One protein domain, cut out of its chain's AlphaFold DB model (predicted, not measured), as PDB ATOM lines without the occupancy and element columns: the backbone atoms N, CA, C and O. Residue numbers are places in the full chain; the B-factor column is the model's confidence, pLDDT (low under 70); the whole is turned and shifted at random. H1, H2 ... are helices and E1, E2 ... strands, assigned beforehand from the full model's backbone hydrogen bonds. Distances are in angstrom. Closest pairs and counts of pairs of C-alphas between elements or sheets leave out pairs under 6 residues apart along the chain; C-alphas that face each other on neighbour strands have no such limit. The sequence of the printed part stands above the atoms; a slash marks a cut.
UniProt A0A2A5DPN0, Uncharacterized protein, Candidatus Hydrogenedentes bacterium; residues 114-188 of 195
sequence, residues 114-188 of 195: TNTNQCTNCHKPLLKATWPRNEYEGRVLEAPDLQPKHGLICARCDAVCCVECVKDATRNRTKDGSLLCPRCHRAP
ATOM      1  N   THR A 114     172.389 167.095 182.656       49.81
ATOM      2  CA  THR A 114     173.644 166.367 182.465       49.81
ATOM      3  C   THR A 114     173.583 164.873 182.806       49.81
ATOM      4  O   THR A 114     174.480 164.146 182.392       49.81
ATOM      5  N   ASN A 115     172.573 164.398 183.549       52.81
ATOM      6  CA  ASN A 115     172.468 162.987 183.971       52.81
ATOM      7  C   ASN A 115     171.267 162.236 183.375       52.81
ATOM      8  O   ASN A 115     170.970 161.120 183.796       52.81
ATOM      9  N   THR A 116     170.599 162.804 182.372       63.47
ATOM     10  CA  THR A 116     169.398 162.181 181.814       63.47
ATOM     11  C   THR A 116     169.746 160.943 180.981       63.47
ATOM     12  O   THR A 116     170.757 160.878 180.277       63.47
ATOM     13  N   ASN A 117     168.843 159.965 180.980       70.81
ATOM     14  CA  ASN A 117     168.844 158.859 180.022       70.81
ATOM     15  C   ASN A 117     168.001 159.171 178.769       70.81
ATOM     16  O   ASN A 117     167.717 158.264 177.989       70.81
ATOM     17  N   GLN A 118     167.582 160.427 178.575       80.00
ATOM     18  CA  GLN A 118     166.683 160.864 177.502       80.00
ATOM     19  C   GLN A 118     167.103 162.211 176.911       80.00
ATOM     20  O   GLN A 118     167.405 163.159 177.628       80.00
ATOM     21  N   CYS A 119     167.054 162.333 175.587       80.31
ATOM     22  CA  CYS A 119     167.358 163.577 174.892       80.31
ATOM     23  C   CYS A 119     166.406 164.696 175.336       80.31
ATOM     24  O   CYS A 119     165.197 164.576 175.157       80.31
ATOM     25  N   THR A 120     166.938 165.824 175.812       79.75
ATOM     26  CA  THR A 120     166.122 166.978 176.228       79.75
ATOM     27  C   THR A 120     165.242 167.541 175.102       79.75
ATOM     28  O   THR A 120     164.207 168.132 175.383       79.75
ATOM     29  N   ASN A 121     165.628 167.376 173.830       81.31
ATOM     30  CA  ASN A 121     164.867 167.913 172.695       81.31
ATOM     31  C   ASN A 121     163.801 166.950 172.146       81.31
ATOM     32  O   ASN A 121     162.705 167.386 171.820       81.31
ATOM     33  N   CYS A 122     164.124 165.664 171.980       81.75
ATOM     34  CA  CYS A 122     163.221 164.698 171.336       81.75
ATOM     35  C   CYS A 122     162.686 163.616 172.278       81.75
ATOM     36  O   CYS A 122     161.961 162.736 171.823       81.75
ATOM     37  N   HIS A 123     163.077 163.639 173.556       81.38
ATOM     38  CA  HIS A 123     162.690 162.694 174.612       81.38
ATOM     39  C   HIS A 123     163.008 161.216 174.332       81.38
ATOM     40  O   HIS A 123     162.649 160.334 175.108       81.38
ATOM     41  N   LYS A 124     163.733 160.919 173.247       84.56
ATOM     42  CA  LYS A 124     164.199 159.565 172.935       84.56
ATOM     43  C   LYS A 124     165.289 159.130 173.923       84.56
ATOM     44  O   LYS A 124     166.096 159.971 174.327       84.56
ATOM     45  N   PRO A 125     165.365 157.830 174.258       78.06
ATOM     46  CA  PRO A 125     166.394 157.307 175.147       78.06
ATOM     47  C   PRO A 125     167.798 157.486 174.558       78.06
ATOM     48  O   PRO A 125     168.008 157.319 173.351       78.06
ATOM     49  N   LEU A 126     168.748 157.811 175.429       76.56
ATOM     50  CA  LEU A 126     170.151 158.030 175.104       76.56
ATOM     51  C   LEU A 126     170.977 156.777 175.376       76.56
ATOM     52  O   LEU A 126     170.753 156.056 176.349       76.56
ATOM     53  N   LEU A 127     171.967 156.542 174.521       71.06
ATOM     54  CA  LEU A 127     172.977 155.520 174.751       71.06
ATOM     55  C   LEU A 127     174.058 156.059 175.685       71.06
ATOM     56  O   LEU A 127     174.502 157.203 175.556       71.06
ATOM     57  N   LYS A 128     174.504 155.205 176.607       64.19
ATOM     58  CA  LYS A 128     175.650 155.489 177.463       64.19
ATOM     59  C   LYS A 128     176.921 155.327 176.631       64.19
ATOM     60  O   LYS A 128     177.180 154.235 176.133       64.19
ATOM     61  N   ALA A 129     177.689 156.404 176.489       62.44
ATOM     62  CA  ALA A 129     178.995 156.330 175.847       62.44
ATOM     63  C   ALA A 129     179.914 155.394 176.647       62.44
ATOM     64  O   ALA A 129     179.888 155.384 177.881       62.44
ATOM     65  N   THR A 130     180.710 154.599 175.939       65.50
ATOM     66  CA  THR A 130     181.713 153.703 176.534       65.50
ATOM     67  C   THR A 130     183.021 154.424 176.858       65.50
ATOM     68  O   THR A 130     183.876 153.850 177.531       65.50
ATOM     69  N   TRP A 131     183.176 155.673 176.410       62.19
ATOM     70  CA  TRP A 131     184.386 156.461 176.613       62.19
ATOM     71  C   TRP A 131     184.462 157.061 178.028       62.19
ATOM     72  O   TRP A 131     183.431 157.423 178.612       62.19
ATOM     73  N   PRO A 132     185.674 157.200 178.583       61.16
ATOM     74  CA  PRO A 132     185.959 158.011 179.756       61.16
ATOM     75  C   PRO A 132     185.298 159.398 179.750       61.16
ATOM     76  O   PRO A 132     185.203 160.098 178.739       61.16
ATOM     77  N   ARG A 133     184.861 159.828 180.940       59.66
ATOM     78  CA  ARG A 133     184.298 161.166 181.161       59.66
ATOM     79  C   ARG A 133     185.322 162.239 180.743       59.66
ATOM     80  O   ARG A 133     186.476 162.164 181.150       59.66
ATOM     81  N   ASN A 134     184.860 163.243 179.993       61.72
ATOM     82  CA  ASN A 134     185.612 164.410 179.496       61.72
ATOM     83  C   ASN A 134     186.660 164.149 178.399       61.72
ATOM     84  O   ASN A 134     187.324 165.086 177.972       61.72
ATOM     85  N   GLU A 135     186.795 162.923 177.885       64.81
ATOM     86  CA  GLU A 135     187.805 162.612 176.859       64.81
ATOM     87  C   GLU A 135     187.641 163.447 175.573       64.81
ATOM     88  O   GLU A 135     188.620 163.907 174.983       64.81
ATOM     89  N   TYR A 136     186.390 163.725 175.194       62.59
ATOM     90  CA  TYR A 136     186.032 164.455 173.973       62.59
ATOM     91  C   TYR A 136     185.264 165.755 174.253       62.59
ATOM     92  O   TYR A 136     184.499 166.222 173.409       62.59
ATOM     93  N   GLU A 137     185.431 166.348 175.438       59.56
ATOM     94  CA  GLU A 137     184.750 167.593 175.814       59.56
ATOM     95  C   GLU A 137     185.052 168.706 174.788       59.56
ATOM     96  O   GLU A 137     186.205 169.043 174.528       59.56
ATOM     97  N   GLY A 138     184.013 169.209 174.112       56.41
ATOM     98  CA  GLY A 138     184.137 170.207 173.037       56.41
ATOM     99  C   GLY A 138     184.631 169.688 171.676       56.41
ATOM    100  O   GLY A 138     184.508 170.407 170.692       56.41
ATOM    101  N   ARG A 139     185.113 168.441 171.577       62.91
ATOM    102  CA  ARG A 139     185.637 167.824 170.336       62.91
ATOM    103  C   ARG A 139     184.894 166.550 169.947       62.91
ATOM    104  O   ARG A 139     185.458 165.620 169.388       62.91
ATOM    105  N   VAL A 140     183.599 166.475 170.239       62.97
ATOM    106  CA  VAL A 140     182.851 165.217 170.073       62.97
ATOM    107  C   VAL A 140     182.696 164.794 168.605       62.97
ATOM    108  O   VAL A 140     182.449 163.626 168.330       62.97
ATOM    109  N   LEU A 141     182.886 165.705 167.645       66.06
ATOM    110  CA  LEU A 141     182.958 165.347 166.222       66.06
ATOM    111  C   LEU A 141     184.186 164.488 165.880       66.06
ATOM    112  O   LEU A 141     184.171 163.805 164.861       66.06
ATOM    113  N   GLU A 142     185.215 164.509 166.725       69.94
ATOM    114  CA  GLU A 142     186.429 163.698 166.600       69.94
ATOM    115  C   GLU A 142     186.301 162.349 167.330       69.94
ATOM    116  O   GLU A 142     187.205 161.520 167.245       69.94
ATOM    117  N   ALA A 143     185.192 162.109 168.045       65.69
ATOM    118  CA  ALA A 143     184.992 160.872 168.789       65.69
ATOM    119  C   ALA A 143     184.773 159.682 167.832       65.69
ATOM    120  O   ALA A 143     183.899 159.754 166.955       65.69
ATOM    121  N   PRO A 144     185.515 158.572 168.001       60.69
ATOM    122  CA  PRO A 144     185.294 157.366 167.213       60.69
ATOM    123  C   PRO A 144     183.897 156.810 167.522       60.69
ATOM    124  O   PRO A 144     183.506 156.752 168.679       60.69
ATOM    125  N   ASP A 145     183.132 156.403 166.507       67.81
ATOM    126  CA  ASP A 145     181.812 155.764 166.664       67.81
ATOM    127  C   ASP A 145     180.710 156.623 167.318       67.81
ATOM    128  O   ASP A 145     179.871 156.141 168.092       67.81
ATOM    129  N   LEU A 146     180.642 157.911 166.965       70.88
ATOM    130  CA  LEU A 146     179.573 158.799 167.421       70.88
ATOM    131  C   LEU A 146     178.185 158.402 166.871       70.88
ATOM    132  O   LEU A 146     177.712 158.912 165.851       70.88
ATOM    133  N   GLN A 147     177.498 157.510 167.589       76.00
ATOM    134  CA  GLN A 147     176.149 157.072 167.234       76.00
ATOM    135  C   GLN A 147     175.071 158.161 167.419       76.00
ATOM    136  O   GLN A 147     175.122 158.923 168.386       76.00
ATOM    137  N   PRO A 148     174.017 158.166 166.576       79.12
ATOM    138  CA  PRO A 148     172.882 159.101 166.623       79.12
ATOM    139  C   PRO A 148     172.236 159.327 168.000       79.12
ATOM    140  O   PRO A 148     171.737 160.417 168.289       79.12
ATOM    141  N   LYS A 149     172.238 158.294 168.849       75.25
ATOM    142  CA  LYS A 149     171.569 158.274 170.156       75.25
ATOM    143  C   LYS A 149     172.487 158.600 171.338       75.25
ATOM    144  O   LYS A 149     172.008 158.591 172.466       75.25
ATOM    145  N   HIS A 150     173.775 158.871 171.133       77.56
ATOM    146  CA  HIS A 150     174.636 159.305 172.238       77.56
ATOM    147  C   HIS A 150     174.220 160.682 172.758       77.56
ATOM    148  O   HIS A 150     173.792 161.538 171.983       77.56
ATOM    149  N   GLY A 151     174.336 160.882 174.071       77.31
ATOM    150  CA  GLY A 151     174.081 162.166 174.716       77.31
ATOM    151  C   GLY A 151     175.270 163.115 174.580       77.31
ATOM    152  O   GLY A 151     176.393 162.755 174.920       77.31
ATOM    153  N   LEU A 152     175.010 164.329 174.104       75.88
ATOM    154  CA  LEU A 152     175.962 165.431 174.006       75.88
ATOM    155  C   LEU A 152     175.534 166.567 174.924       75.88
ATOM    156  O   LEU A 152     174.364 166.949 174.914       75.88
ATOM    157  N   ILE A 153     176.485 167.132 175.664       75.50
ATOM    158  CA  ILE A 153     176.250 168.259 176.569       75.50
ATOM    159  C   ILE A 153     176.359 169.569 175.778       75.50
ATOM    160  O   ILE A 153     177.338 169.810 175.074       75.50
ATOM    161  N   CYS A 154     175.334 170.414 175.878       76.00
ATOM    162  CA  CYS A 154     175.327 171.753 175.293       76.00
ATOM    163  C   CYS A 154     176.321 172.678 176.009       76.00
ATOM    164  O   CYS A 154     176.167 172.919 177.199       76.00
ATOM    165  N   ALA A 155     177.239 173.317 175.285       73.25
ATOM    166  CA  ALA A 155     178.244 174.222 175.856       73.25
ATOM    167  C   ALA A 155     177.669 175.502 176.503       73.25
ATOM    168  O   ALA A 155     178.364 176.189 177.246       73.25
ATOM    169  N   ARG A 156     176.411 175.861 176.202       73.62
ATOM    170  CA  ARG A 156     175.754 177.072 176.732       73.62
ATOM    171  C   ARG A 156     174.836 176.789 177.917       73.62
ATOM    172  O   ARG A 156     174.655 177.658 178.766       73.62
ATOM    173  N   CYS A 157     174.176 175.634 177.920       68.75
ATOM    174  CA  CYS A 157     173.129 175.330 178.893       68.75
ATOM    175  C   CYS A 157     173.212 173.920 179.481       68.75
ATOM    176  O   CYS A 157     172.226 173.433 180.016       68.75
ATOM    177  N   ASP A 158     174.319 173.211 179.294       70.69
ATOM    178  CA  ASP A 158     174.574 171.875 179.842       70.69
ATOM    179  C   ASP A 158     173.476 170.816 179.579       70.69
ATOM    180  O   ASP A 158     173.461 169.740 180.174       70.69
ATOM    181  N   ALA A 159     172.558 171.093 178.649       74.56
ATOM    182  CA  ALA A 159     171.480 170.198 178.266       74.56
ATOM    183  C   ALA A 159     172.047 168.984 177.540       74.56
ATOM    184  O   ALA A 159     172.810 169.167 176.586       74.56
ATOM    185  N   VAL A 160     171.622 167.773 177.910       77.06
ATOM    186  CA  VAL A 160     171.993 166.566 177.169       77.06
ATOM    187  C   VAL A 160     171.011 166.323 176.024       77.06
ATOM    188  O   VAL A 160     169.840 165.991 176.204       77.06
ATOM    189  N   CYS A 161     171.495 166.473 174.795       79.12
ATOM    190  CA  CYS A 161     170.741 166.187 173.578       79.12
ATOM    191  C   CYS A 161     171.393 165.061 172.783       79.12
ATOM    192  O   CYS A 161     172.609 164.903 172.803       79.12
ATOM    193  N   CYS A 162     170.591 164.280 172.057       83.19
ATOM    194  CA  CYS A 162     171.141 163.254 171.185       83.19
ATOM    195  C   CYS A 162     171.926 163.877 170.023       83.19
ATOM    196  O   CYS A 162     171.626 164.992 169.582       83.19
ATOM    197  N   VAL A 163     172.892 163.126 169.493       80.81
ATOM    198  CA  VAL A 163     173.714 163.526 168.342       80.81
ATOM    199  C   VAL A 163     172.862 163.970 167.152       80.81
ATOM    200  O   VAL A 163     173.222 164.954 166.519       80.81
ATOM    201  N   GLU A 164     171.732 163.316 166.858       83.81
ATOM    202  CA  GLU A 164     170.799 163.759 165.797       83.81
ATOM    203  C   GLU A 164     170.313 165.192 166.021       83.81
ATOM    204  O   GLU A 164     170.492 166.058 165.169       83.81
ATOM    205  N   CYS A 165     169.762 165.462 167.207       82.25
ATOM    206  CA  CYS A 165     169.221 166.776 167.539       82.25
ATOM    207  C   CYS A 165     170.305 167.855 167.520       82.25
ATOM    208  O   CYS A 165     170.039 168.989 167.130       82.25
ATOM    209  N   VAL A 166     171.519 167.518 167.954       78.88
ATOM    210  CA  VAL A 166     172.633 168.465 167.947       78.88
ATOM    211  C   VAL A 166     173.151 168.684 166.531       78.88
ATOM    212  O   VAL A 166     173.289 169.836 166.157       78.88
ATOM    213  N   LYS A 167     173.358 167.639 165.716       75.81
ATOM    214  CA  LYS A 167     173.815 167.764 164.318       75.81
ATOM    215  C   LYS A 167     172.892 168.651 163.487       75.81
ATOM    216  O   LYS A 167     173.388 169.477 162.726       75.81
ATOM    217  N   ASP A 168     171.580 168.521 163.666       68.81
ATOM    218  CA  ASP A 168     170.599 169.367 162.979       68.81
ATOM    219  C   ASP A 168     170.715 170.846 163.387       68.81
ATOM    220  O   ASP A 168     170.474 171.739 162.577       68.81
ATOM    221  N   ALA A 169     171.121 171.118 164.630       68.31
ATOM    222  CA  ALA A 169     171.268 172.465 165.176       68.31
ATOM    223  C   ALA A 169     172.663 173.078 164.951       68.31
ATOM    224  O   ALA A 169     172.787 174.276 164.724       68.31
ATOM    225  N   THR A 170     173.740 172.295 165.009       64.75
ATOM    226  CA  THR A 170     175.124 172.798 164.998       64.75
ATOM    227  C   THR A 170     175.753 172.844 163.618       64.75
ATOM    228  O   THR A 170     176.845 173.392 163.489       64.75
ATOM    229  N   ARG A 171     175.068 172.348 162.577       58.78
ATOM    230  CA  ARG A 171     175.616 172.181 161.220       58.78
ATOM    231  C   ARG A 171     176.257 173.437 160.611       58.78
ATOM    232  O   ARG A 171     176.960 173.276 159.627       58.78
ATOM    233  N   ASN A 172     176.035 174.652 161.139       52.91
ATOM    234  CA  ASN A 172     176.422 175.888 160.446       52.91
ATOM    235  C   ASN A 172     176.809 177.141 161.280       52.91
ATOM    236  O   ASN A 172     176.835 178.214 160.679       52.91
ATOM    237  N   ARG A 173     177.081 177.128 162.605       53.16
ATOM    238  CA  ARG A 173     177.242 178.435 163.320       53.16
ATOM    239  C   ARG A 173     178.263 178.624 164.448       53.16
ATOM    240  O   ARG A 173     178.521 179.785 164.762       53.16
ATOM    241  N   THR A 174     178.864 177.605 165.053       59.50
ATOM    242  CA  THR A 174     179.861 177.840 166.118       59.50
ATOM    243  C   THR A 174     181.264 177.949 165.517       59.50
ATOM    244  O   THR A 174     181.805 176.975 165.005       59.50
ATOM    245  N   LYS A 175     181.849 179.162 165.518       60.12
ATOM    246  CA  LYS A 175     183.212 179.427 164.990       60.12
ATOM    247  C   LYS A 175     184.292 178.604 165.707       60.12
ATOM    248  O   LYS A 175     185.351 178.353 165.152       60.12
ATOM    249  N   ASP A 176     183.999 178.230 166.941       65.19
ATOM    250  CA  ASP A 176     184.797 177.469 167.893       65.19
ATOM    251  C   ASP A 176     184.491 175.960 167.872       65.19
ATOM    252  O   ASP A 176     185.115 175.205 168.608       65.19
ATOM    253  N   GLY A 177     183.528 175.506 167.057       64.69
ATOM    254  CA  GLY A 177     183.132 174.094 166.990       64.69
ATOM    255  C   GLY A 177     182.369 173.589 168.220       64.69
ATOM    256  O   GLY A 177     182.096 172.392 168.321       64.69
ATOM    257  N   SER A 178     181.983 174.479 169.140       70.50
ATOM    258  CA  SER A 178     181.223 174.110 170.333       70.50
ATOM    259  C   SER A 178     179.837 173.565 169.979       70.50
ATOM    260  O   SER A 178     179.186 173.974 169.011       70.50
ATOM    261  N   LEU A 179     179.375 172.601 170.775       74.69
ATOM    262  CA  LEU A 179     178.088 171.948 170.565       74.69
ATOM    263  C   LEU A 179     176.979 172.708 171.285       74.69
ATOM    264  O   LEU A 179     177.033 172.912 172.496       74.69
ATOM    265  N   LEU A 180     175.936 173.080 170.549       77.31
ATOM    266  CA  LEU A 180     174.755 173.746 171.087       77.31
ATOM    267  C   LEU A 180     173.521 172.864 170.900       77.31
ATOM    268  O   LEU A 180     173.308 172.287 169.836       77.31
ATOM    269  N   CYS A 181     172.668 172.796 171.921       79.00
ATOM    270  CA  CYS A 181     171.362 172.165 171.777       79.00
ATOM    271  C   CYS A 181     170.453 172.993 170.842       79.00
ATOM    272  O   CYS A 181     170.637 174.212 170.722       79.00
ATOM    273  N   PRO A 182     169.407 172.389 170.242       79.88
ATOM    274  CA  PRO A 182     168.447 173.099 169.389       79.88
ATOM    275  C   PRO A 182     167.839 174.354 170.022       79.88
ATOM    276  O   PRO A 182     167.595 175.341 169.332       79.88
ATOM    277  N   ARG A 183     167.624 174.346 171.344       77.81
ATOM    278  CA  ARG A 183     167.101 175.501 172.088       77.81
ATOM    279  C   ARG A 183     168.100 176.660 172.100       77.81
ATOM    280  O   ARG A 183     167.739 177.773 171.730       77.81
ATOM    281  N   CYS A 184     169.348 176.401 172.486       74.62
ATOM    282  CA  CYS A 184     170.403 177.416 172.514       74.62
ATOM    283  C   CYS A 184     170.800 177.899 171.120       74.62
ATOM    284  O   CYS A 184     171.195 179.051 170.988       74.62
ATOM    285  N   HIS A 185     170.662 177.047 170.102       76.12
ATOM    286  CA  HIS A 185     170.872 177.425 168.709       76.12
ATOM    287  C   HIS A 185     169.805 178.404 168.192       76.12
ATOM    288  O   HIS A 185     170.134 179.366 167.504       76.12
ATOM    289  N   ARG A 186     168.525 178.176 168.525       73.31
ATOM    290  CA  ARG A 186     167.412 179.063 168.128       73.31
ATOM    291  C   ARG A 186     167.378 180.373 168.919       73.31
ATOM    292  O   ARG A 186     166.722 181.320 168.492       73.31
ATOM    293  N   ALA A 187     168.046 180.432 170.070       64.38
ATOM    294  CA  ALA A 187     168.157 181.658 170.845       64.38
ATOM    295  C   ALA A 187     169.038 182.680 170.096       64.38
ATOM    296  O   ALA A 187     170.091 182.304 169.578       64.38
ATOM    297  N   PRO A 188     168.651 183.967 170.037       56.03
ATOM    298  CA  PRO A 188     169.455 184.989 169.374       56.03
ATOM    299  C   PRO A 188     170.870 185.038 169.971       56.03
ATOM    300  O   PRO A 188     171.039 185.053 171.193       56.03
TER     301      PRO A 188
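Overview. This is residues 114 to 188 of the 195 residues of an uncharacterized protein of Candidatus Hydrogenedentes bacterium (UniProt A0A2A5DPN0). There is little regular structure here: a small hairpin, E1 and E2, leads straight into short helix H1, with H2 beside H1's far end, and long loops make up the rest. Residues 114 to 150, with no named element, loop round the hairpin. The printed part has 75 residues, 19 in named elements, ordered E1, E2, H1, H2: mixed, antiparallel, compact, radius of gyration of the C-alphas 11.2 A, spans 34 by 25 by 17 A.

Along the chain. Find E1, residues 151 to 153, from C-alpha 151 at (174.081, 162.166, 174.716), and E2, residues 160 to 162. H1, residues 163 to 170, runs 10.0 A; H2, residues 182 to 186, ends at (167.412, 179.063, 168.128).

Arrangement. Between E1 and E2, at 136 degrees, look for N 152 and O 161, 2.8 A apart. The closest C-alphas of E1 and H1, Leu 152 and Val 163, are 6.4 A apart. H1 and H2 touch, closest at C-alphas 169 and 182, 5.1 A. E2 and H2 are only just apart, at 8.4 A. In H1 and H2 every O i to N i+4 pair is within hydrogen-bond range.

Size, cuts and confidence. C-alphas 130 and 188 are farthest apart, 34.4 A. The printed part has no cut; H1 to H2 is a long link. Mean pLDDT of the printed part is 70.3, with 34 residues under 70, among them 128 to 145.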